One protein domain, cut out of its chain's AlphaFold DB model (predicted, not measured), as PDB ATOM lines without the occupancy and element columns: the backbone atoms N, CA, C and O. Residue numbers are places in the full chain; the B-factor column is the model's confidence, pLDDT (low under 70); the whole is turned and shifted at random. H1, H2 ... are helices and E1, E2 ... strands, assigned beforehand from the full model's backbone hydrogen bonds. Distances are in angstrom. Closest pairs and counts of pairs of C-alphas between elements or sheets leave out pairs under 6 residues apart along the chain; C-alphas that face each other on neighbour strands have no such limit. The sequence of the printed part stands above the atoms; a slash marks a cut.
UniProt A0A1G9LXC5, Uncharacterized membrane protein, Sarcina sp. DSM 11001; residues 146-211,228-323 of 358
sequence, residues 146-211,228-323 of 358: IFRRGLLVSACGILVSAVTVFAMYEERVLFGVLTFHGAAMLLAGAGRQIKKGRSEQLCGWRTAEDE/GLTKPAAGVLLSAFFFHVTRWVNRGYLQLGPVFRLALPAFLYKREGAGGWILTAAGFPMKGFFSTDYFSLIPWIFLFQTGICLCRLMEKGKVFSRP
ATOM      1  N   ILE A 146      41.408 -25.187 -48.475       92.12
ATOM      2  CA  ILE A 146      41.130 -26.351 -47.623       92.12
ATOM      3  C   ILE A 146      42.012 -26.414 -46.369       92.12
ATOM      4  O   ILE A 146      41.485 -26.645 -45.289       92.12
ATOM      5  N   PHE A 147      43.312 -26.123 -46.480       93.38
ATOM      6  CA  PHE A 147      44.221 -26.157 -45.332       93.38
ATOM      7  C   PHE A 147      43.916 -25.065 -44.310       93.38
ATOM      8  O   PHE A 147      43.806 -25.357 -43.127       93.38
ATOM      9  N   ARG A 148      43.700 -23.821 -44.761       93.25
ATOM     10  CA  ARG A 148      43.357 -22.705 -43.866       93.25
ATOM     11  C   ARG A 148      42.050 -22.970 -43.119       93.25
ATOM     12  O   ARG A 148      41.972 -22.716 -41.924       93.25
ATOM     13  N   ARG A 149      41.039 -23.512 -43.812       91.75
ATOM     14  CA  ARG A 149      39.771 -23.920 -43.186       91.75
ATOM     15  C   ARG A 149      39.968 -25.084 -42.213       91.75
ATOM     16  O   ARG A 149      39.425 -25.030 -41.118       91.75
ATOM     17  N   GLY A 150      40.767 -26.084 -42.586       93.75
ATOM     18  CA  GLY A 150      41.122 -27.212 -41.723       93.75
ATOM     19  C   GLY A 150      41.800 -26.769 -40.429       93.75
ATOM     20  O   GLY A 150      41.333 -27.122 -39.354       93.75
ATOM     21  N   LEU A 151      42.830 -25.925 -40.526       96.75
ATOM     22  CA  LEU A 151      43.544 -25.367 -39.374       96.75
ATOM     23  C   LEU A 151      42.630 -24.532 -38.474       96.75
ATOM     24  O   LEU A 151      42.662 -24.712 -37.263       96.75
ATOM     25  N   LEU A 152      41.795 -23.661 -39.054       96.19
ATOM     26  CA  LEU A 152      40.843 -22.851 -38.291       96.19
ATOM     27  C   LEU A 152      39.871 -23.734 -37.496       96.19
ATOM     28  O   LEU A 152      39.691 -23.527 -36.302       96.19
ATOM     29  N   VAL A 153      39.274 -24.736 -38.145       95.19
ATOM     30  CA  VAL A 153      38.305 -25.635 -37.501       95.19
ATOM     31  C   VAL A 153      38.975 -26.513 -36.438       95.19
ATOM     32  O   VAL A 153      38.416 -26.669 -35.354       95.19
ATOM     33  N   SER A 154      40.191 -27.015 -36.688       96.19
ATOM     34  CA  SER A 154      40.981 -27.722 -35.669       96.19
ATOM     35  C   SER A 154      41.300 -26.828 -34.469       96.19
ATOM     36  O   SER A 154      41.162 -27.271 -33.334       96.19
ATOM     37  N   ALA A 155      41.692 -25.571 -34.700       97.00
ATOM     38  CA  ALA A 155      41.992 -24.618 -33.633       97.00
ATOM     39  C   ALA A 155      40.752 -24.320 -32.776       97.00
ATOM     40  O   ALA A 155      40.837 -24.326 -31.551       97.00
ATOM     41  N   CYS A 156      39.588 -24.145 -33.407       96.25
ATOM     42  CA  CYS A 156      38.311 -24.031 -32.708       96.25
ATOM     43  C   CYS A 156      38.001 -25.280 -31.863       96.25
ATOM     44  O   CYS A 156      37.584 -25.144 -30.718       96.25
ATOM     45  N   GLY A 157      38.238 -26.485 -32.392       95.19
ATOM     46  CA  GLY A 157      38.066 -27.735 -31.644       95.19
ATOM     47  C   GLY A 157      38.976 -27.828 -30.416       95.19
ATOM     48  O   GLY A 157      38.501 -28.136 -29.329       95.19
ATOM     49  N   ILE A 158      40.259 -27.484 -30.565       95.62
ATOM     50  CA  ILE A 158      41.227 -27.440 -29.456       95.62
ATOM     51  C   ILE A 158      40.803 -26.416 -28.398       95.62
ATOM     52  O   ILE A 158      40.880 -26.709 -27.208       95.62
ATOM     53  N   LEU A 159      40.326 -25.240 -28.817       95.62
ATOM     54  CA  LEU A 159      39.819 -24.219 -27.903       95.62
ATOM     55  C   LEU A 159      38.622 -24.735 -27.095       95.62
ATOM     56  O   LEU A 159      38.609 -24.588 -25.877       95.62
ATOM     57  N   VAL A 160      37.649 -25.378 -27.749       94.19
ATOM     58  CA  VAL A 160      36.499 -25.997 -27.066       94.19
ATOM     59  C   VAL A 160      36.965 -27.081 -26.091       94.19
ATOM     60  O   VAL A 160      36.510 -27.111 -24.949       94.19
ATOM     61  N   SER A 161      37.908 -27.935 -26.492       94.06
ATOM     62  CA  SER A 161      38.490 -28.939 -25.597       94.06
ATOM     63  C   SER A 161      39.155 -28.309 -24.375       94.06
ATOM     64  O   SER A 161      38.909 -28.751 -23.259       94.06
ATOM     65  N   ALA A 162      39.947 -27.250 -24.554       95.12
ATOM     66  CA  ALA A 162      40.578 -26.549 -23.442       95.12
ATOM     67  C   ALA A 162      39.527 -25.950 -22.494       95.12
ATOM     68  O   ALA A 162      39.548 -26.233 -21.300       95.12
ATOM     69  N   VAL A 163      38.568 -25.186 -23.026       93.00
ATOM     70  CA  VAL A 163      37.514 -24.545 -22.224       93.00
ATOM     71  C   VAL A 163      36.700 -25.581 -21.450       93.00
ATOM     72  O   VAL A 163      36.480 -25.402 -20.257       93.00
ATOM     73  N   THR A 164      36.297 -26.682 -22.086       91.50
ATOM     74  CA  THR A 164      35.505 -27.723 -21.413       91.50
ATOM     75  C   THR A 164      36.314 -28.476 -20.361       91.50
ATOM     76  O   THR A 164      35.797 -28.730 -19.284       91.50
ATOM     77  N   VAL A 165      37.600 -28.758 -20.587       92.62
ATOM     78  CA  VAL A 165      38.452 -29.379 -19.558       92.62
ATOM     79  C   VAL A 165      38.627 -28.470 -18.336       92.62
ATOM     80  O   VAL A 165      38.621 -28.976 -17.217       92.62
ATOM     81  N   PHE A 166      38.751 -27.152 -18.526       92.38
ATOM     82  CA  PHE A 166      38.941 -26.209 -17.418       92.38
ATOM     83  C   PHE A 166      37.641 -25.829 -16.696       92.38
ATOM     84  O   PHE A 166      37.637 -25.741 -15.472       92.38
ATOM     85  N   ALA A 167      36.550 -25.586 -17.427       88.00
ATOM     86  CA  ALA A 167      35.300 -25.069 -16.864       88.00
ATOM     87  C   ALA A 167      34.239 -26.152 -16.604       88.00
ATOM     88  O   ALA A 167      33.354 -25.949 -15.780       88.00
ATOM     89  N   MET A 168      34.301 -27.286 -17.309       84.81
ATOM     90  CA  MET A 168      33.253 -28.317 -17.339       84.81
ATOM     91  C   MET A 168      33.868 -29.725 -17.399       84.81
ATOM     92  O   MET A 168      33.571 -30.510 -18.296       84.81
ATOM     93  N   TYR A 169      34.769 -30.049 -16.465       85.88
ATOM     94  CA  TYR A 169      35.596 -31.267 -16.525       85.88
ATOM     95  C   TYR A 169      34.792 -32.574 -16.679       85.88
ATOM     96  O   TYR A 169      35.211 -33.488 -17.398       85.88
ATOM     97  N   GLU A 170      33.631 -32.656 -16.024       82.75
ATOM     98  CA  GLU A 170      32.718 -33.806 -16.103       82.75
ATOM     99  C   GLU A 170      32.050 -33.927 -17.484       82.75
ATOM    100  O   GLU A 170      31.727 -35.029 -17.913       82.75
ATOM    101  N   GLU A 171      31.931 -32.826 -18.230       82.50
ATOM    102  CA  GLU A 171      31.339 -32.767 -19.573       82.50
ATOM    103  C   GLU A 171      32.381 -32.475 -20.670       82.50
ATOM    104  O   GLU A 171      32.071 -31.953 -21.744       82.50
ATOM    105  N   ARG A 172      33.648 -32.807 -20.409       90.81
ATOM    106  CA  ARG A 172      34.771 -32.504 -21.303       90.81
ATOM    107  C   ARG A 172      34.590 -33.049 -22.726       90.81
ATOM    108  O   ARG A 172      34.274 -34.225 -22.954       90.81
ATOM    109  N   VAL A 173      34.920 -32.209 -23.705       91.81
ATOM    110  CA  VAL A 173      34.890 -32.547 -25.133       91.81
ATOM    111  C   VAL A 173      36.316 -32.783 -25.631       91.81
ATOM    112  O   VAL A 173      37.086 -31.844 -25.805       91.81
ATOM    113  N   LEU A 174      36.685 -34.037 -25.880       93.06
ATOM    114  CA  LEU A 174      37.999 -34.474 -26.348       93.06
ATOM    115  C   LEU A 174      37.827 -35.255 -27.650       93.06
ATOM    116  O   LEU A 174      37.085 -36.231 -27.706       93.06
ATOM    117  N   PHE A 175      38.550 -34.840 -28.692       94.06
ATOM    118  CA  PHE A 175      38.380 -35.365 -30.055       94.06
ATOM    119  C   PHE A 175      36.927 -35.282 -30.553       94.06
ATOM    120  O   PHE A 175      36.420 -36.212 -31.175       94.06
ATOM    121  N   GLY A 176      36.265 -34.156 -30.284       92.88
ATOM    122  CA  GLY A 176      34.918 -33.887 -30.781       92.88
ATOM    123  C   GLY A 176      34.865 -33.634 -32.287       92.88
ATOM    124  O   GLY A 176      35.875 -33.658 -33.006       92.88
ATOM    125  N   VAL A 177      33.661 -33.342 -32.780       93.81
ATOM    126  CA  VAL A 177      33.392 -33.274 -34.225       93.81
ATOM    127  C   VAL A 177      34.221 -32.207 -34.954       93.81
ATOM    128  O   VAL A 177      34.586 -32.417 -36.112       93.81
ATOM    129  N   LEU A 178      34.554 -31.082 -34.304       94.06
ATOM    130  CA  LEU A 178      35.374 -30.013 -34.893       94.06
ATOM    131  C   LEU A 178      36.808 -30.488 -35.137       94.06
ATOM    132  O   LEU A 178      37.334 -30.330 -36.238       94.06
ATOM    133  N   THR A 179      37.418 -31.135 -34.144       94.94
ATOM    134  CA  THR A 179      38.769 -31.699 -34.262       94.94
ATOM    135  C   THR A 179      38.823 -32.736 -35.382       94.94
ATOM    136  O   THR A 179      39.732 -32.698 -36.214       94.94
ATOM    137  N   PHE A 180      37.802 -33.595 -35.480       96.06
ATOM    138  CA  PHE A 180      37.649 -34.525 -36.598       96.06
ATOM    139  C   PHE A 180      37.547 -33.805 -37.955       96.06
ATOM    140  O   PHE A 180      38.297 -34.125 -38.876       96.06
ATOM    141  N   HIS A 181      36.653 -32.820 -38.097       95.25
ATOM    142  CA  HIS A 181      36.442 -32.104 -39.362       95.25
ATOM    143  C   HIS A 181      37.704 -31.384 -39.835       95.25
ATOM    144  O   HIS A 181      38.050 -31.438 -41.019       95.25
ATOM    145  N   GLY A 182      38.395 -30.723 -38.906       95.62
ATOM    146  CA  GLY A 182      39.674 -30.076 -39.154       95.62
ATOM    147  C   GLY A 182      40.710 -31.071 -39.677       95.62
ATOM    148  O   GLY A 182      41.247 -30.881 -40.772       95.62
ATOM    149  N   ALA A 183      40.909 -32.187 -38.970       96.44
ATOM    150  CA  ALA A 183      41.821 -33.251 -39.381       96.44
ATOM    151  C   ALA A 183      41.454 -33.855 -40.751       96.44
ATOM    152  O   ALA A 183      42.316 -33.978 -41.623       96.44
ATOM    153  N   ALA A 184      40.177 -34.162 -40.989       96.38
ATOM    154  CA  ALA A 184      39.698 -34.723 -42.251       96.38
ATOM    155  C   ALA A 184      39.947 -33.780 -43.442       96.38
ATOM    156  O   ALA A 184      40.385 -34.223 -44.508       96.38
ATOM    157  N   MET A 185      39.741 -32.468 -43.267       95.38
ATOM    158  CA  MET A 185      40.070 -31.467 -44.288       95.38
ATOM    159  C   MET A 185      41.574 -31.384 -44.560       95.38
ATOM    160  O   MET A 185      41.970 -31.302 -45.724       95.38
ATOM    161  N   LEU A 186      42.414 -31.420 -43.521       96.62
ATOM    162  CA  LEU A 186      43.873 -31.400 -43.673       96.62
ATOM    163  C   LEU A 186      44.369 -32.636 -44.432       96.62
ATOM    164  O   LEU A 186      45.131 -32.496 -45.388       96.62
ATOM    165  N   LEU A 187      43.866 -33.824 -44.082       95.44
ATOM    166  CA  LEU A 187      44.174 -35.076 -44.776       95.44
ATOM    167  C   LEU A 187      43.718 -35.043 -46.241       95.44
ATOM    168  O   LEU A 187      44.481 -35.395 -47.143       95.44
ATOM    169  N   ALA A 188      42.502 -34.562 -46.508       92.88
ATOM    170  CA  ALA A 188      42.004 -34.412 -47.873       92.88
ATOM    171  C   ALA A 188      42.811 -33.382 -48.681       92.88
ATOM    172  O   ALA A 188      43.040 -33.576 -49.877       92.88
ATOM    173  N   GLY A 189      43.261 -32.299 -48.043       91.62
ATOM    174  CA  GLY A 189      44.142 -31.298 -48.638       91.62
ATOM    175  C   GLY A 189      45.501 -31.885 -49.007       91.62
ATOM    176  O   GLY A 189      45.941 -31.734 -50.147       91.62
ATOM    177  N   ALA A 190      46.128 -32.613 -48.081       92.12
ATOM    178  CA  ALA A 190      47.397 -33.299 -48.311       92.12
ATOM    179  C   ALA A 190      47.280 -34.311 -49.462       92.12
ATOM    180  O   ALA A 190      48.077 -34.291 -50.399       92.12
ATOM    181  N   GLY A 191      46.211 -35.113 -49.474       87.31
ATOM    182  CA  GLY A 191      45.935 -36.062 -50.554       87.31
ATOM    183  C   GLY A 191      45.766 -35.410 -51.935       87.31
ATOM    184  O   GLY A 191      46.101 -36.027 -52.946       87.31
ATOM    185  N   ARG A 192      45.282 -34.159 -52.010       86.81
ATOM    186  CA  ARG A 192      45.223 -33.396 -53.272       86.81
ATOM    187  C   ARG A 192      46.604 -32.955 -53.745       86.81
ATOM    188  O   ARG A 192      46.881 -33.088 -54.933       86.81
ATOM    189  N   GLN A 193      47.448 -32.463 -52.841       85.00
ATOM    190  CA  GLN A 193      48.806 -32.020 -53.178       85.00
ATOM    191  C   GLN A 193      49.657 -33.179 -53.706       85.00
ATOM    192  O   GLN A 193      50.284 -33.049 -54.751       85.00
ATOM    193  N   ILE A 194      49.576 -34.349 -53.063       83.56
ATOM    194  CA  ILE A 194      50.291 -35.559 -53.502       83.56
ATOM    195  C   ILE A 194      49.880 -35.968 -54.925       83.56
ATOM    196  O   ILE A 194      50.727 -36.318 -55.746       83.56
ATOM    197  N   LYS A 195      48.579 -35.921 -55.244       81.75
ATOM    198  CA  LYS A 195      48.085 -36.245 -56.593       81.75
ATOM    199  C   LYS A 195      48.543 -35.233 -57.637       81.75
ATOM    200  O   LYS A 195      48.903 -35.642 -58.736       81.75
ATOM    201  N   LYS A 196      48.539 -33.943 -57.289       78.69
ATOM    202  CA  LYS A 196      49.012 -32.870 -58.167       78.69
ATOM    203  C   LYS A 196      50.497 -33.051 -58.501       78.69
ATOM    204  O   LYS A 196      50.818 -33.163 -59.677       78.69
ATOM    205  N   GLY A 197      51.353 -33.210 -57.489       75.44
ATOM    206  CA  GLY A 197      52.793 -33.409 -57.692       75.44
ATOM    207  C   GLY A 197      53.116 -34.654 -58.523       75.44
ATOM    208  O   GLY A 197      53.950 -34.600 -59.417       75.44
ATOM    209  N   ARG A 198      52.385 -35.762 -58.318       73.56
ATOM    210  CA  ARG A 198      52.536 -36.972 -59.147       73.56
ATOM    211  C   ARG A 198      52.132 -36.742 -60.603       73.56
ATOM    212  O   ARG A 198      52.782 -37.268 -61.497       73.56
ATOM    213  N   SER A 199      51.057 -35.992 -60.843       70.12
ATOM    214  CA  SER A 199      50.602 -35.668 -62.199       70.12
ATOM    215  C   SER A 199      51.599 -34.772 -62.930       70.12
ATOM    216  O   SER A 199      51.863 -35.003 -64.104       70.12
ATOM    217  N   GLU A 200      52.153 -33.771 -62.243       77.12
ATOM    218  CA  GLU A 200      53.180 -32.874 -62.786       77.12
ATOM    219  C   GLU A 200      54.471 -33.642 -63.087       77.12
ATOM    220  O   GLU A 200      55.021 -33.503 -64.175       77.12
ATOM    221  N   GLN A 201      54.885 -34.536 -62.183       71.94
ATOM    222  CA  GLN A 201      56.018 -35.430 -62.400       71.94
ATOM    223  C   GLN A 201      55.792 -36.326 -63.626       71.94
ATOM    224  O   GLN A 201      56.611 -36.313 -64.534       71.94
ATOM    225  N   LEU A 202      54.682 -37.071 -63.697       71.56
ATOM    226  CA  LEU A 202      54.381 -37.960 -64.832       71.56
ATOM    227  C   LEU A 202      54.302 -37.211 -66.173       71.56
ATOM    228  O   LEU A 202      54.712 -37.759 -67.192       71.56
ATOM    229  N   CYS A 203      53.794 -35.973 -66.174       66.69
ATOM    230  CA  CYS A 203      53.802 -35.108 -67.354       66.69
ATOM    231  C   CYS A 203      55.239 -34.753 -67.769       66.69
ATOM    232  O   CYS A 203      55.581 -34.913 -68.935       66.69
ATOM    233  N   GLY A 204      56.085 -34.364 -66.807       70.19
ATOM    234  CA  GLY A 204      57.496 -34.040 -67.039       70.19
ATOM    235  C   GLY A 204      58.330 -35.215 -67.565       70.19
ATOM    236  O   GLY A 204      59.151 -35.031 -68.460       70.19
ATOM    237  N   TRP A 205      58.092 -36.433 -67.064       56.69
ATOM    238  CA  TRP A 205      58.728 -37.646 -67.599       56.69
ATOM    239  C   TRP A 205      58.301 -37.911 -69.044       56.69
ATOM    240  O   TRP A 205      59.152 -38.163 -69.889       56.69
ATOM    241  N   ARG A 206      57.002 -37.779 -69.347       65.19
ATOM    242  CA  ARG A 206      56.486 -37.993 -70.705       65.19
ATOM    243  C   ARG A 206      57.043 -36.978 -71.701       65.19
ATOM    244  O   ARG A 206      57.435 -37.365 -72.790       65.19
ATOM    245  N   THR A 207      57.137 -35.702 -71.321       68.19
ATOM    246  CA  THR A 207      57.747 -34.682 -72.187       68.19
ATOM    247  C   THR A 207      59.222 -34.968 -72.469       68.19
ATOM    248  O   THR A 207      59.656 -34.756 -73.593       68.19
ATOM    249  N   ALA A 208      59.970 -35.496 -71.493       68.50
ATOM    250  CA  ALA A 208      61.374 -35.869 -71.684       68.50
ATOM    251  C   ALA A 208      61.541 -37.106 -72.589       68.50
ATOM    252  O   ALA A 208      62.453 -37.157 -73.411       68.50
ATOM    253  N   GLU A 209      60.650 -38.097 -72.471       63.50
ATOM    254  CA  GLU A 209      60.624 -39.270 -73.355       63.50
ATOM    255  C   GLU A 209      60.243 -38.894 -74.795       63.50
ATOM    256  O   GLU A 209      60.863 -39.385 -75.739       63.50
ATOM    257  N   ASP A 210      59.264 -38.005 -74.972       62.72
ATOM    258  CA  ASP A 210      58.814 -37.538 -76.288       62.72
ATOM    259  C   ASP A 210      59.904 -36.701 -76.995       62.72
ATOM    260  O   ASP A 210      60.107 -36.846 -78.202       62.72
ATOM    261  N   GLU A 211      60.659 -35.886 -76.245       67.50
ATOM    262  CA  GLU A 211      61.804 -35.110 -76.750       67.50
ATOM    263  C   GLU A 211      62.971 -36.016 -77.185       67.50
ATOM    264  O   GLU A 211      63.622 -35.751 -78.195       67.50
ATOM    265  N   GLY A 228      34.390 -43.829 -67.063       51.41
ATOM    266  CA  GLY A 228      33.096 -43.146 -66.936       51.41
ATOM    267  C   GLY A 228      32.594 -42.918 -65.496       51.41
ATOM    268  O   GLY A 228      33.349 -42.895 -64.519       51.41
ATOM    269  N   LEU A 229      31.280 -42.724 -65.332       58.44
ATOM    270  CA  LEU A 229      30.600 -42.538 -64.032       58.44
ATOM    271  C   LEU A 229      31.018 -43.575 -62.954       58.44
ATOM    272  O   LEU A 229      30.928 -43.313 -61.756       58.44
ATOM    273  N   THR A 230      31.552 -44.717 -63.390       62.34
ATOM    274  CA  THR A 230      32.070 -45.849 -62.613       62.34
ATOM    275  C   THR A 230      33.137 -45.484 -61.576       62.34
ATOM    276  O   THR A 230      33.066 -45.979 -60.455       62.34
ATOM    277  N   LYS A 231      34.091 -44.586 -61.869       80.19
ATOM    278  CA  LYS A 231      35.169 -44.224 -60.919       80.19
ATOM    279  C   LYS A 231      34.646 -43.533 -59.639       80.19
ATOM    280  O   LYS A 231      34.955 -44.003 -58.543       80.19
ATOM    281  N   PRO A 232      33.867 -42.431 -59.711       83.75
ATOM    282  CA  PRO A 232      33.301 -41.815 -58.510       83.75
ATOM    283  C   PRO A 232      32.204 -42.668 -57.859       83.75
ATOM    284  O   PRO A 232      32.123 -42.675 -56.634       83.75
ATOM    285  N   ALA A 233      31.416 -43.421 -58.638       88.56
ATOM    286  CA  ALA A 233      30.404 -44.331 -58.097       88.56
ATOM    287  C   ALA A 233      31.039 -45.447 -57.250       88.56
ATOM    288  O   ALA A 233      30.632 -45.655 -56.109       88.56
ATOM    289  N   ALA A 234      32.105 -46.083 -57.748       89.81
ATOM    290  CA  ALA A 234      32.889 -47.049 -56.981       89.81
ATOM    291  C   ALA A 234      33.471 -46.417 -55.708       89.81
ATOM    292  O   ALA A 234      33.443 -47.030 -54.646       89.81
ATOM    293  N   GLY A 235      33.929 -45.162 -55.782       90.69
ATOM    294  CA  GLY A 235      34.392 -44.415 -54.613       90.69
ATOM    295  C   GLY A 235      33.310 -44.215 -53.545       90.69
ATOM    296  O   GLY A 235      33.612 -44.332 -52.357       90.69
ATOM    297  N   VAL A 236      32.063 -43.936 -53.938       93.44
ATOM    298  CA  VAL A 236      30.916 -43.843 -53.013       93.44
ATOM    299  C   VAL A 236      30.650 -45.200 -52.363       93.44
ATOM    300  O   VAL A 236      30.630 -45.280 -51.139       93.44
ATOM    301  N   LEU A 237      30.520 -46.264 -53.160       94.69
ATOM    302  CA  LEU A 237      30.212 -47.608 -52.659       94.69
ATOM    303  C   LEU A 237      31.305 -48.146 -51.730       94.69
ATOM    304  O   LEU A 237      31.004 -48.614 -50.636       94.69
ATOM    305  N   LEU A 238      32.575 -48.020 -52.123       94.38
ATOM    306  CA  LEU A 238      33.709 -48.516 -51.346       94.38
ATOM    307  C   LEU A 238      33.857 -47.773 -50.013       94.38
ATOM    308  O   LEU A 238      34.066 -48.393 -48.973       94.38
ATOM    309  N   SER A 239      33.729 -46.445 -50.024       94.38
ATOM    310  CA  SER A 239      33.814 -45.655 -48.790       94.38
ATOM    311  C   SER A 239      32.620 -45.899 -47.864       94.38
ATOM    312  O   SER A 239      32.816 -46.065 -46.663       94.38
ATOM    313  N   ALA A 240      31.403 -46.023 -48.402       94.56
ATOM    314  CA  ALA A 240      30.224 -46.389 -47.618       94.56
ATOM    315  C   ALA A 240      30.352 -47.797 -47.009       94.56
ATOM    316  O   ALA A 240      30.009 -47.998 -45.844       94.56
ATOM    317  N   PHE A 241      30.903 -48.752 -47.766       94.81
ATOM    318  CA  PHE A 241      31.215 -50.090 -47.276       94.81
ATOM    319  C   PHE A 241      32.216 -50.039 -46.116       94.81
ATOM    320  O   PHE A 241      31.907 -50.520 -45.030       94.81
ATOM    321  N   PHE A 242      33.369 -49.383 -46.285       95.31
ATOM    322  CA  PHE A 242      34.353 -49.265 -45.203       95.31
ATOM    323  C   PHE A 242      33.796 -48.555 -43.974       95.31
ATOM    324  O   PHE A 242      34.069 -48.992 -42.856       95.31
ATOM    325  N   PHE A 243      32.979 -47.514 -44.154       95.25
ATOM    326  CA  PHE A 243      32.283 -46.873 -43.042       95.25
ATOM    327  C   PHE A 243      31.410 -47.880 -42.288       95.25
ATOM    328  O   PHE A 243      31.506 -47.972 -41.069       95.25
ATOM    329  N   HIS A 244      30.603 -48.671 -43.000       93.56
ATOM    330  CA  HIS A 244      29.746 -49.680 -42.384       93.56
ATOM    331  C   HIS A 244      30.554 -50.732 -41.612       93.56
ATOM    332  O   HIS A 244      30.204 -51.048 -40.476       93.56
ATOM    333  N   VAL A 245      31.654 -51.218 -42.190       94.38
ATOM    334  CA  VAL A 245      32.495 -52.256 -41.579       94.38
ATOM    335  C   VAL A 245      33.227 -51.760 -40.338       94.38
ATOM    336  O   VAL A 245      33.328 -52.470 -39.335       94.38
ATOM    337  N   THR A 246      33.719 -50.524 -40.390       94.75
ATOM    338  CA  THR A 246      34.544 -49.932 -39.333       94.75
ATOM    339  C   THR A 246      33.740 -49.157 -38.294       94.75
ATOM    340  O   THR A 246      34.315 -48.668 -37.323       94.75
ATOM    341  N   ARG A 247      32.410 -49.049 -38.435       91.56
ATOM    342  CA  ARG A 247      31.581 -48.207 -37.553       91.56
ATOM    343  C   ARG A 247      31.679 -48.551 -36.063       91.56
ATOM    344  O   ARG A 247      31.356 -47.725 -35.218       91.56
ATOM    345  N   TRP A 248      32.113 -49.771 -35.757       91.25
ATOM    346  CA  TRP A 248      32.254 -50.298 -34.404       91.25
ATOM    347  C   TRP A 248      33.706 -50.380 -33.914       91.25
ATOM    348  O   TRP A 248      33.945 -50.908 -32.831       91.25
ATOM    349  N   VAL A 249      34.667 -49.812 -34.655       93.06
ATOM    350  CA  VAL A 249      36.093 -49.810 -34.281       93.06
ATOM    351  C   VAL A 249      36.298 -49.232 -32.882       93.06
ATOM    352  O   VAL A 249      37.027 -49.820 -32.092       93.06
ATOM    353  N   ASN A 250      35.569 -48.184 -32.500       92.00
ATOM    354  CA  ASN A 250      35.677 -47.602 -31.156       92.00
ATOM    355  C   ASN A 250      35.297 -48.591 -30.032       92.00
ATOM    356  O   ASN A 250      35.682 -48.381 -28.889       92.00
ATOM    357  N   ARG A 251      34.560 -49.669 -30.348       87.50
ATOM    358  CA  ARG A 251      34.152 -50.733 -29.413       87.50
ATOM    359  C   ARG A 251      35.027 -51.989 -29.471       87.50
ATOM    360  O   ARG A 251      34.708 -52.964 -28.800       87.50
ATOM    361  N   GLY A 252      36.090 -52.013 -30.276       91.19
ATOM    362  CA  GLY A 252      36.979 -53.176 -30.332       91.19
ATOM    363  C   GLY A 252      36.659 -54.207 -31.406       91.19
ATOM    364  O   GLY A 252      37.217 -55.296 -31.346       91.19
ATOM    365  N   TYR A 253      35.783 -53.923 -32.376       92.56
ATOM    366  CA  TYR A 253      35.468 -54.899 -33.423       92.56
ATOM    367  C   TYR A 253      35.118 -54.281 -34.780       92.56
ATOM    368  O   TYR A 253      34.673 -53.139 -34.889       92.56
ATOM    369  N   LEU A 254      35.304 -55.079 -35.829       93.75
ATOM    370  CA  LEU A 254      34.790 -54.850 -37.176       93.75
ATOM    371  C   LEU A 254      33.531 -55.691 -37.391       93.75
ATOM    372  O   LEU A 254      33.403 -56.780 -36.828       93.75
ATOM    373  N   GLN A 255      32.610 -55.206 -38.219       91.56
ATOM    374  CA  GLN A 255      31.343 -55.884 -38.503       91.56
ATOM    375  C   GLN A 255      31.172 -56.065 -40.018       91.56
ATOM    376  O   GLN A 255      30.998 -55.089 -40.741       91.56
ATOM    377  N   LEU A 256      31.190 -57.306 -40.507       91.31
ATOM    378  CA  LEU A 256      30.881 -57.635 -41.903       91.31
ATOM    379  C   LEU A 256      29.460 -58.206 -41.984       91.31
ATOM    380  O   LEU A 256      29.197 -59.347 -41.604       91.31
ATOM    381  N   GLY A 257      28.518 -57.392 -42.461       83.81
ATOM    382  CA  GLY A 257      27.102 -57.764 -42.494       83.81
ATOM    383  C   GLY A 257      26.510 -57.974 -41.089       83.81
ATOM    384  O   GLY A 257      27.108 -57.561 -40.096       83.81
ATOM    385  N   PRO A 258      25.328 -58.597 -40.963       82.50
ATOM    386  CA  PRO A 258      24.660 -58.753 -39.669       82.50
ATOM    387  C   PRO A 258      25.313 -59.800 -38.754       82.50
ATOM    388  O   PRO A 258      25.178 -59.703 -37.536       82.50
ATOM    389  N   VAL A 259      26.038 -60.773 -39.316       82.44
ATOM    390  CA  VAL A 259      26.485 -61.971 -38.581       82.44
ATOM    391  C   VAL A 259      27.960 -61.913 -38.189       82.44
ATOM    392  O   VAL A 259      28.312 -62.285 -37.073       82.44
ATOM    393  N   PHE A 260      28.843 -61.439 -39.069       90.12
ATOM    394  CA  PHE A 260      30.277 -61.605 -38.855       90.12
ATOM    395  C   PHE A 260      30.876 -60.442 -38.059       90.12
ATOM    396  O   PHE A 260      30.868 -59.291 -38.504       90.12
ATOM    397  N   ARG A 261      31.435 -60.758 -36.887       92.88
ATOM    398  CA  ARG A 261      32.175 -59.828 -36.026       92.88
ATOM    399  C   ARG A 261      33.617 -60.284 -35.896       92.88
ATOM    400  O   ARG A 261      33.868 -61.418 -35.509       92.88
ATOM    401  N   LEU A 262      34.548 -59.378 -36.167       93.38
ATOM    402  CA  LEU A 262      35.975 -59.616 -35.991       93.38
ATOM    403  C   LEU A 262      36.495 -58.722 -34.871       93.38
ATOM    404  O   LEU A 262      36.500 -57.500 -35.011       93.38
ATOM    405  N   ALA A 263      36.926 -59.328 -33.766       93.38
ATOM    406  CA  ALA A 263      37.546 -58.596 -32.671       93.38
ATOM    407  C   ALA A 263      38.899 -58.017 -33.107       93.38
ATOM    408  O   ALA A 263      39.691 -58.673 -33.785       93.38
ATOM    409  N   LEU A 264      39.156 -56.776 -32.714       92.50
ATOM    410  CA  LEU A 264      40.419 -56.097 -32.952       92.50
ATOM    411  C   LEU A 264      41.417 -56.424 -31.832       92.50
ATOM    412  O   LEU A 264      41.013 -56.668 -30.692       92.50
ATOM    413  N   PRO A 265      42.730 -56.408 -32.121       93.56
ATOM    414  CA  PRO A 265      43.744 -56.699 -31.117       93.56
ATOM    415  C   PRO A 265      43.668 -55.766 -29.901       93.56
ATOM    416  O   PRO A 265      43.720 -54.542 -30.028       93.56
ATOM    417  N   ALA A 266      43.625 -56.346 -28.700       89.69
ATOM    418  CA  ALA A 266      43.433 -55.595 -27.457       89.69
ATOM    419  C   ALA A 266      44.550 -54.577 -27.157       89.69
ATOM    420  O   ALA A 266      44.310 -53.596 -26.456       89.69
ATOM    421  N   PHE A 267      45.765 -54.778 -27.683       91.44
ATOM    422  CA  PHE A 267      46.882 -53.851 -27.467       91.44
ATOM    423  C   PHE A 267      46.603 -52.442 -28.019       91.44
ATOM    424  O   PHE A 267      47.147 -51.471 -27.496       91.44
ATOM    425  N   LEU A 268      45.723 -52.314 -29.022       89.94
ATOM    426  CA  LEU A 268      45.330 -51.024 -29.601       89.94
ATOM    427  C   LEU A 268      44.575 -50.131 -28.603       89.94
ATOM    428  O   LEU A 268      44.639 -48.914 -28.721       89.94
ATOM    429  N   TYR A 269      43.918 -50.725 -27.602       91.38
ATOM    430  CA  TYR A 269      43.078 -50.032 -26.611       91.38
ATOM    431  C   TYR A 269      43.744 -49.924 -25.229       91.38
ATOM    432  O   TYR A 269      43.197 -49.329 -24.304       91.38
ATOM    433  N   LYS A 270      44.925 -50.530 -25.059       88.94
ATOM    434  CA  LYS A 270      45.661 -50.568 -23.783       88.94
ATOM    435  C   LYS A 270      46.840 -49.602 -23.728       88.94
ATOM    436  O   LYS A 270      47.442 -49.450 -22.674       88.94
ATOM    437  N   ARG A 271      47.217 -48.992 -24.854       88.31
ATOM    438  CA  ARG A 271      48.384 -48.110 -24.911       88.31
ATOM    439  C   ARG A 271      48.093 -46.801 -24.180       88.31
ATOM    440  O   ARG A 271      47.117 -46.131 -24.494       88.31
ATOM    441  N   GLU A 272      48.983 -46.424 -23.273       88.38
ATOM    442  CA  GLU A 272      48.924 -45.166 -22.525       88.38
ATOM    443  C   GLU A 272      49.914 -44.125 -23.086       88.38
ATOM    444  O   GLU A 272      50.645 -44.373 -24.056       88.38
ATOM    445  N   GLY A 273      49.920 -42.924 -22.500       89.94
ATOM    446  CA  GLY A 273      50.797 -41.821 -22.898       89.94
ATOM    447  C   GLY A 273      50.503 -41.279 -24.302       89.94
ATOM    448  O   GLY A 273      49.411 -41.450 -24.845       89.94
ATOM    449  N   ALA A 274      51.488 -40.616 -24.919       90.50
ATOM    450  CA  ALA A 274      51.322 -39.963 -26.225       90.50
ATOM    451  C   ALA A 274      50.832 -40.924 -27.327       90.50
ATOM    452  O   ALA A 274      49.989 -40.562 -28.147       90.50
ATOM    453  N   GLY A 275      51.306 -42.175 -27.316       90.88
ATOM    454  CA  GLY A 275      50.855 -43.198 -28.261       90.88
ATOM    455  C   GLY A 275      49.382 -43.584 -28.082       90.88
ATOM    456  O   GLY A 275      48.691 -43.794 -29.076       90.88
ATOM    457  N   GLY A 276      48.892 -43.635 -26.839       91.88
ATOM    458  CA  GLY A 276      47.478 -43.869 -26.526       91.88
ATOM    459  C   GLY A 276      46.566 -42.745 -27.011       91.88
ATOM    460  O   GLY A 276      45.520 -43.004 -27.607       91.88
ATOM    461  N   TRP A 277      46.995 -41.490 -26.849       93.19
ATOM    462  CA  TRP A 277      46.268 -40.320 -27.353       93.19
ATOM    463  C   TRP A 277      46.155 -40.308 -28.883       93.19
ATOM    464  O   TRP A 277      45.081 -40.029 -29.415       93.19
ATOM    465  N   ILE A 278      47.225 -40.673 -29.598       94.00
ATOM    466  CA  ILE A 278      47.208 -40.789 -31.068       94.00
ATOM    467  C   ILE A 278      46.250 -41.898 -31.518       94.00
ATOM    468  O   ILE A 278      45.454 -41.693 -32.434       94.00
ATOM    469  N   LEU A 279      46.293 -43.062 -30.866       94.25
ATOM    470  CA  LEU A 279      45.386 -44.172 -31.162       94.25
ATOM    471  C   LEU A 279      43.927 -43.811 -30.856       94.25
ATOM    472  O   LEU A 279      43.047 -44.095 -31.670       94.25
ATOM    473  N   THR A 280      43.683 -43.084 -29.766       94.31
ATOM    474  CA  THR A 280      42.360 -42.554 -29.416       94.31
ATOM    475  C   THR A 280      41.856 -41.588 -30.486       94.31
ATOM    476  O   THR A 280      40.715 -41.704 -30.926       94.31
ATOM    477  N   ALA A 281      42.702 -40.687 -30.989       94.06
ATOM    478  CA  ALA A 281      42.345 -39.823 -32.113       94.06
ATOM    479  C   ALA A 281      42.039 -40.632 -33.389       94.06
ATOM    480  O   ALA A 281      41.126 -40.294 -34.145       94.06
ATOM    481  N   ALA A 282      42.775 -41.722 -33.626       94.81
ATOM    482  CA  ALA A 282      42.604 -42.574 -34.797       94.81
ATOM    483  C   ALA A 282      41.316 -43.417 -34.766       94.81
ATOM    484  O   ALA A 282      40.748 -43.651 -35.827       94.81
ATOM    485  N   GLY A 283      40.837 -43.842 -33.590       93.69
ATOM    486  CA  GLY A 283      39.648 -44.706 -33.434       93.69
ATOM    487  C   GLY A 283      39.759 -45.809 -32.390       93.69
ATOM    488  O   GLY A 283      38.803 -46.548 -32.176       93.69
ATOM    489  N   PHE A 284      40.897 -45.916 -31.715       94.94
ATOM    490  CA  PHE A 284      41.174 -46.939 -30.713       94.94
ATOM    491  C   PHE A 284      41.326 -46.259 -29.344       94.94
ATOM    492  O   PHE A 284      42.449 -45.943 -28.943       94.94
ATOM    493  N   PRO A 285      40.213 -45.926 -28.662       93.31
ATOM    494  CA  PRO A 285      40.264 -45.224 -27.386       93.31
ATOM    495  C   PRO A 285      40.982 -46.056 -26.320       93.31
ATOM    496  O   PRO A 285      40.744 -47.258 -26.186       93.31
ATOM    497  N   MET A 286      41.853 -45.402 -25.554       91.94
ATOM    498  CA  MET A 286      42.517 -46.022 -24.406       91.94
ATOM    499  C   MET A 286      41.521 -46.353 -23.285       91.94
ATOM    500  O   MET A 286      40.464 -45.729 -23.157       91.94
ATOM    501  N   LYS A 287      41.870 -47.321 -22.437       88.00
ATOM    502  CA  LYS A 287      41.051 -47.703 -21.281       88.00
ATOM    503  C   LYS A 287      40.788 -46.496 -20.365       88.00
ATOM    504  O   LYS A 287      41.714 -45.781 -20.003       88.00
ATOM    505  N   GLY A 288      39.526 -46.284 -19.987       85.69
ATOM    506  CA  GLY A 288      39.113 -45.170 -19.122       85.69
ATOM    507  C   GLY A 288      39.003 -43.812 -19.825       85.69
ATOM    508  O   GLY A 288      38.695 -42.814 -19.175       85.69
ATOM    509  N   PHE A 289      39.226 -43.746 -21.143       90.81
ATOM    510  CA  PHE A 289      38.955 -42.533 -21.908       90.81
ATOM    511  C   PHE A 289      37.457 -42.219 -21.904       90.81
ATOM    512  O   PHE A 289      36.627 -43.072 -22.212       90.81
ATOM    513  N   PHE A 290      37.132 -40.963 -21.615       90.25
ATOM    514  CA  PHE A 290      35.767 -40.461 -21.648       90.25
ATOM    515  C   PHE A 290      35.732 -39.071 -22.272       90.25
ATOM    516  O   PHE A 290      36.571 -38.212 -21.970       90.25
ATOM    517  N   SER A 291      34.723 -38.866 -23.111       91.12
ATOM    518  CA  SER A 291      34.320 -37.562 -23.601       91.12
ATOM    519  C   SER A 291      32.840 -37.561 -23.957       91.12
ATOM    520  O   SER A 291      32.351 -38.516 -24.564       91.12
ATOM    521  N   THR A 292      32.165 -36.457 -23.639       86.50
ATOM    522  CA  THR A 292      30.765 -36.212 -24.003       86.50
ATOM    523  C   THR A 292      30.564 -36.182 -25.515       86.50
ATOM    524  O   THR A 292      29.551 -36.660 -26.020       86.50
ATOM    525  N   ASP A 293      31.553 -35.669 -26.252       88.25
ATOM    526  CA  ASP A 293      31.539 -35.651 -27.707       88.25
ATOM    527  C   ASP A 293      32.824 -36.258 -28.276       88.25
ATOM    528  O   ASP A 293      33.872 -35.614 -28.317       88.25
ATOM    529  N   TYR A 294      32.726 -37.517 -28.716       93.38
ATOM    530  CA  TYR A 294      33.840 -38.277 -29.278       93.38
ATOM    531  C   TYR A 294      33.587 -38.686 -30.735       93.38
ATOM    532  O   TYR A 294      32.704 -39.503 -31.050       93.38
ATOM    533  N   PHE A 295      34.431 -38.146 -31.616       94.06
ATOM    534  CA  PHE A 295      34.520 -38.416 -33.047       94.06
ATOM    535  C   PHE A 295      35.963 -38.730 -33.442       94.06
ATOM    536  O   PHE A 295      36.762 -37.863 -33.790       94.06
ATOM    537  N   SER A 296      36.284 -40.015 -33.431       94.50
ATOM    538  CA  SER A 296      37.540 -40.535 -33.956       94.50
ATOM    539  C   SER A 296      37.694 -40.344 -35.467       94.50
ATOM    540  O   SER A 296      36.729 -40.139 -36.203       94.50
ATOM    541  N   LEU A 297      38.920 -40.477 -35.973       95.06
ATOM    542  CA  LEU A 297      39.167 -40.459 -37.411       95.06
ATOM    543  C   LEU A 297      38.502 -41.655 -38.117       95.06
ATOM    544  O   LEU A 297      37.745 -41.467 -39.066       95.06
ATOM    545  N   ILE A 298      38.746 -42.878 -37.651       95.31
ATOM    546  CA  ILE A 298      38.065 -44.103 -38.094       95.31
ATOM    547  C   ILE A 298      36.884 -44.330 -37.150       95.31
ATOM    548  O   ILE A 298      37.089 -44.331 -35.935       95.31
ATOM    549  N   PRO A 299      35.652 -44.526 -37.653       95.00
ATOM    550  CA  PRO A 299      35.242 -44.781 -39.048       95.00
ATOM    551  C   PRO A 299      34.957 -43.529 -39.891       95.00
ATOM    552  O   PRO A 299      34.781 -43.613 -41.107       95.00
ATOM    553  N   TRP A 300      34.816 -42.373 -39.249       96.50
ATOM    554  CA  TRP A 300      34.118 -41.212 -39.796       96.50
ATOM    555  C   TRP A 300      34.772 -40.620 -41.051       96.50
ATOM    556  O   TRP A 300      34.077 -40.067 -41.908       96.50
ATOM    557  N   ILE A 301      36.081 -40.811 -41.224       96.12
ATOM    558  CA  ILE A 301      36.825 -40.419 -42.423       96.12
ATOM    559  C   ILE A 301      36.273 -41.076 -43.692       96.12
ATOM    560  O   ILE A 301      36.271 -40.453 -44.753       96.12
ATOM    561  N   PHE A 302      35.747 -42.300 -43.596       96.50
ATOM    562  CA  PHE A 302      35.149 -42.985 -44.737       96.50
ATOM    563  C   PHE A 302      33.843 -42.315 -45.158       96.50
ATOM    564  O   PHE A 302      33.657 -42.069 -46.345       96.50
ATOM    565  N   LEU A 303      33.000 -41.911 -44.204       96.62
ATOM    566  CA  LEU A 303      31.773 -41.164 -44.495       96.62
ATOM    567  C   LEU A 303      32.075 -39.779 -45.088       96.62
ATOM    568  O   LEU A 303      31.436 -39.348 -46.048       96.62
ATOM    569  N   PHE A 304      33.097 -39.101 -44.567       96.25
ATOM    570  CA  PHE A 304      33.599 -37.855 -45.144       96.25
ATOM    571  C   PHE A 304      34.075 -38.058 -46.595       96.25
ATOM    572  O   PHE A 304      33.732 -37.288 -47.496       96.25
ATOM    573  N   GLN A 305      34.810 -39.140 -46.861       95.00
ATOM    574  CA  GLN A 305      35.260 -39.492 -48.206       95.00
ATOM    575  C   GLN A 305      34.091 -39.849 -49.137       95.00
ATOM    576  O   GLN A 305      34.136 -39.493 -50.318       95.00
ATOM    577  N   THR A 306      33.033 -40.480 -48.618       95.62
ATOM    578  CA  THR A 306      31.775 -40.701 -49.344       95.62
ATOM    579  C   THR A 306      31.195 -39.376 -49.820       95.62
ATOM    580  O   THR A 306      30.866 -39.265 -50.997       95.62
ATOM    581  N   GLY A 307      31.170 -38.346 -48.967       95.19
ATOM    582  CA  GLY A 307      30.741 -36.996 -49.343       95.19
ATOM    583  C   GLY A 307      31.550 -36.424 -50.512       95.19
ATOM    584  O   GLY A 307      30.978 -35.963 -51.500       95.19
ATOM    585  N   ILE A 308      32.884 -36.533 -50.462       92.31
ATOM    586  CA  ILE A 308      33.773 -36.076 -51.548       92.31
ATOM    587  C   ILE A 308      33.461 -36.804 -52.863       92.31
ATOM    588  O   ILE A 308      33.383 -36.181 -53.926       92.31
ATOM    589  N   CYS A 309      33.334 -38.133 -52.814       92.62
ATOM    590  CA  CYS A 309      33.051 -38.954 -53.991       92.62
ATOM    591  C   CYS A 309      31.655 -38.669 -54.554       92.62
ATOM    592  O   CYS A 309      31.507 -38.579 -55.771       92.62
ATOM    593  N   LEU A 310      30.668 -38.458 -53.682       93.25
ATOM    594  CA  LEU A 310      29.297 -38.127 -54.051       93.25
ATOM    595  C   LEU A 310      29.224 -36.784 -54.782       93.25
ATOM    596  O   LEU A 310      28.595 -36.695 -55.831       93.25
ATOM    597  N   CYS A 311      29.943 -35.766 -54.302       90.69
ATOM    598  CA  CYS A 311      30.033 -34.483 -54.997       90.69
ATOM    599  C   CYS A 311      30.599 -34.643 -56.416       90.69
ATOM    600  O   CYS A 311      30.030 -34.122 -57.372       90.69
ATOM    601  N   ARG A 312      31.684 -35.412 -56.578       88.69
ATOM    602  CA  ARG A 312      32.274 -35.681 -57.904       88.69
ATOM    603  C   ARG A 312      31.343 -36.483 -58.809       88.69
ATOM    604  O   ARG A 312      31.335 -36.273 -60.019       88.69
ATOM    605  N   LEU A 313      30.584 -37.419 -58.240       88.69
ATOM    606  CA  LEU A 313      29.584 -38.194 -58.967       88.69
ATOM    607  C   LEU A 313      28.496 -37.272 -59.531       88.69
ATOM    608  O   LEU A 313      28.163 -37.354 -60.711       88.69
ATOM    609  N   MET A 314      27.997 -36.353 -58.702       89.00
ATOM    610  CA  MET A 314      26.970 -35.380 -59.077       89.00
ATOM    611  C   MET A 314      27.472 -34.342 -60.084       89.00
ATOM    612  O   MET A 314      26.732 -33.973 -60.996       89.00
ATOM    613  N   GLU A 315      28.731 -33.920 -59.960       85.88
ATOM    614  CA  GLU A 315      29.393 -33.034 -60.920       85.88
ATOM    615  C   GLU A 315      29.470 -33.685 -62.304       85.88
ATOM    616  O   GLU A 315      29.002 -33.111 -63.287       85.88
ATOM    617  N   LYS A 316      29.964 -34.930 -62.378       82.69
ATOM    618  CA  LYS A 316      30.018 -35.688 -63.638       82.69
ATOM    619  C   LYS A 316      28.635 -35.947 -64.232       82.69
ATOM    620  O   LYS A 316      28.484 -35.907 -65.448       82.69
ATOM    621  N   GLY A 317      27.630 -36.186 -63.390       82.06
ATOM    622  CA  GLY A 317      26.238 -36.355 -63.811       82.06
ATOM    623  C   GLY A 317      25.525 -35.056 -64.211       82.06
ATOM    624  O   GLY A 317      24.327 -35.106 -64.478       82.06
ATOM    625  N   LYS A 318      26.213 -33.899 -64.208       81.25
ATOM    626  CA  LYS A 318      25.644 -32.558 -64.466       81.25
ATOM    627  C   LYS A 318      24.413 -32.244 -63.597       81.25
ATOM    628  O   LYS A 318      23.528 -31.482 -63.980       81.25
ATOM    629  N   VAL A 319      24.356 -32.828 -62.398       83.38
ATOM    630  CA  VAL A 319      23.190 -32.761 -61.503       83.38
ATOM    631  C   VAL A 319      23.041 -31.368 -60.880       83.38
ATOM    632  O   VAL A 319      21.923 -30.940 -60.606       83.38
ATOM    633  N   PHE A 320      24.144 -30.629 -60.721       83.06
ATOM    634  CA  PHE A 320      24.139 -29.270 -60.164       83.06
ATOM    635  C   PHE A 320      23.418 -28.234 -61.032       83.06
ATOM    636  O   PHE A 320      23.053 -27.188 -60.518       83.06
ATOM    637  N   SER A 321      23.164 -28.523 -62.312       76.31
ATOM    638  CA  SER A 321      22.359 -27.654 -63.183       76.31
ATOM    639  C   SER A 321      20.857 -27.727 -62.883       76.31
ATOM    640  O   SER A 321      20.077 -26.976 -63.463       76.31
ATOM    641  N   ARG A 322      20.420 -28.646 -62.010       80.88
ATOM    642  CA  ARG A 322      19.007 -28.799 -61.657       80.88
ATOM    643  C   ARG A 322      18.554 -27.687 -60.694       80.88
ATOM    644  O   ARG A 322      19.282 -27.388 -59.746       80.88
ATOM    645  N   PRO A 323      17.316 -27.168 -60.832       76.25
ATOM    646  CA  PRO A 323      16.788 -26.092 -59.980       76.25
ATOM    647  C   PRO A 323      16.811 -26.403 -58.478       76.25
ATOM    648  O   PRO A 323      16.923 -25.499 -57.657       76.25
TER     649      PRO A 323
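This is residues 146 to 211 and 228 to 323 of the 358 residues of the protein "Uncharacterized membrane protein" of Sarcina sp. DSM 11001 (UniProt A0A1G9LXC5). Two pairs of helices, each running opposite ways, make most of the shape: the hairpin H1 and H2, and the pair H3 and H6, which comes close to H2 near the start of H6. Residues 193 to 211 of H2 stick out as an arm, and beyond the end where H3 finishes and H6 begins lie the small strand hairpin E1 and E2 and the short helices H4 and H5. The printed part has 162 residues, with six named helices and two named strands in the order H1 H2 H3 E1 E2 H4 H5 H6; the sheet is E1 - E2, antiparallel, and the class is mostly helix. The whole is loose, with a radius of gyration of the C-alphas of 19.6 A and spans of 63 by 44 by 42 A.

Start with H1, residues 146 to 167, and H2, residues 177 to 211: this helical hairpin has a shallow tilt of 23 degrees, and H2 touches H1 with residues 177 to 189 alone, closest at the C-alphas of Gly 150 and Gly 182, 4.1 A. H3, residues 230 to 246, touches H6, residues 300 to 316, opposite ways at a shallow tilt of 17 degrees; the closest C-alphas, of Val 236 and Thr 306, are 4.9 A apart. H2 and H6 are close but not clearly touching, at a steep tilt of 53 degrees, with the C-alphas of Ala 184 and Ile 301 closest at 6.4 A. In the hairpin of E1, residues 253 to 256, and E2, residues 260 to 263, find N 254 and O 262 within hydrogen-bond range at 2.8 A. H4, residues 267 to 270, touches H5, residues 273 to 282, closest at the C-alphas of Leu 268 and Leu 279, 7.0 A. Every O i to N i+4 pair is within hydrogen-bond range in H1, H2, H3, H5 and H6; H4 is too short for one.

Find C-alpha 146 at (41.130, -26.351, -47.623); from there H1 runs 31.3 A. H2 runs 51.2 A to C-alpha 211 at (61.804, -35.110, -76.750). H3 spans 23.8 A, and H6 24.8 A to C-alpha 316 at (30.018, -35.688, -63.638).

Residues 212 to 227 are not printed, and C-alphas 211 and 228 are 31.4 A apart across the cut. The link from H5 to H6 is long, residues 283 to 299. Look for pLDDT under 70 at residue 203, residues 205 to 211 and residues 228 to 230.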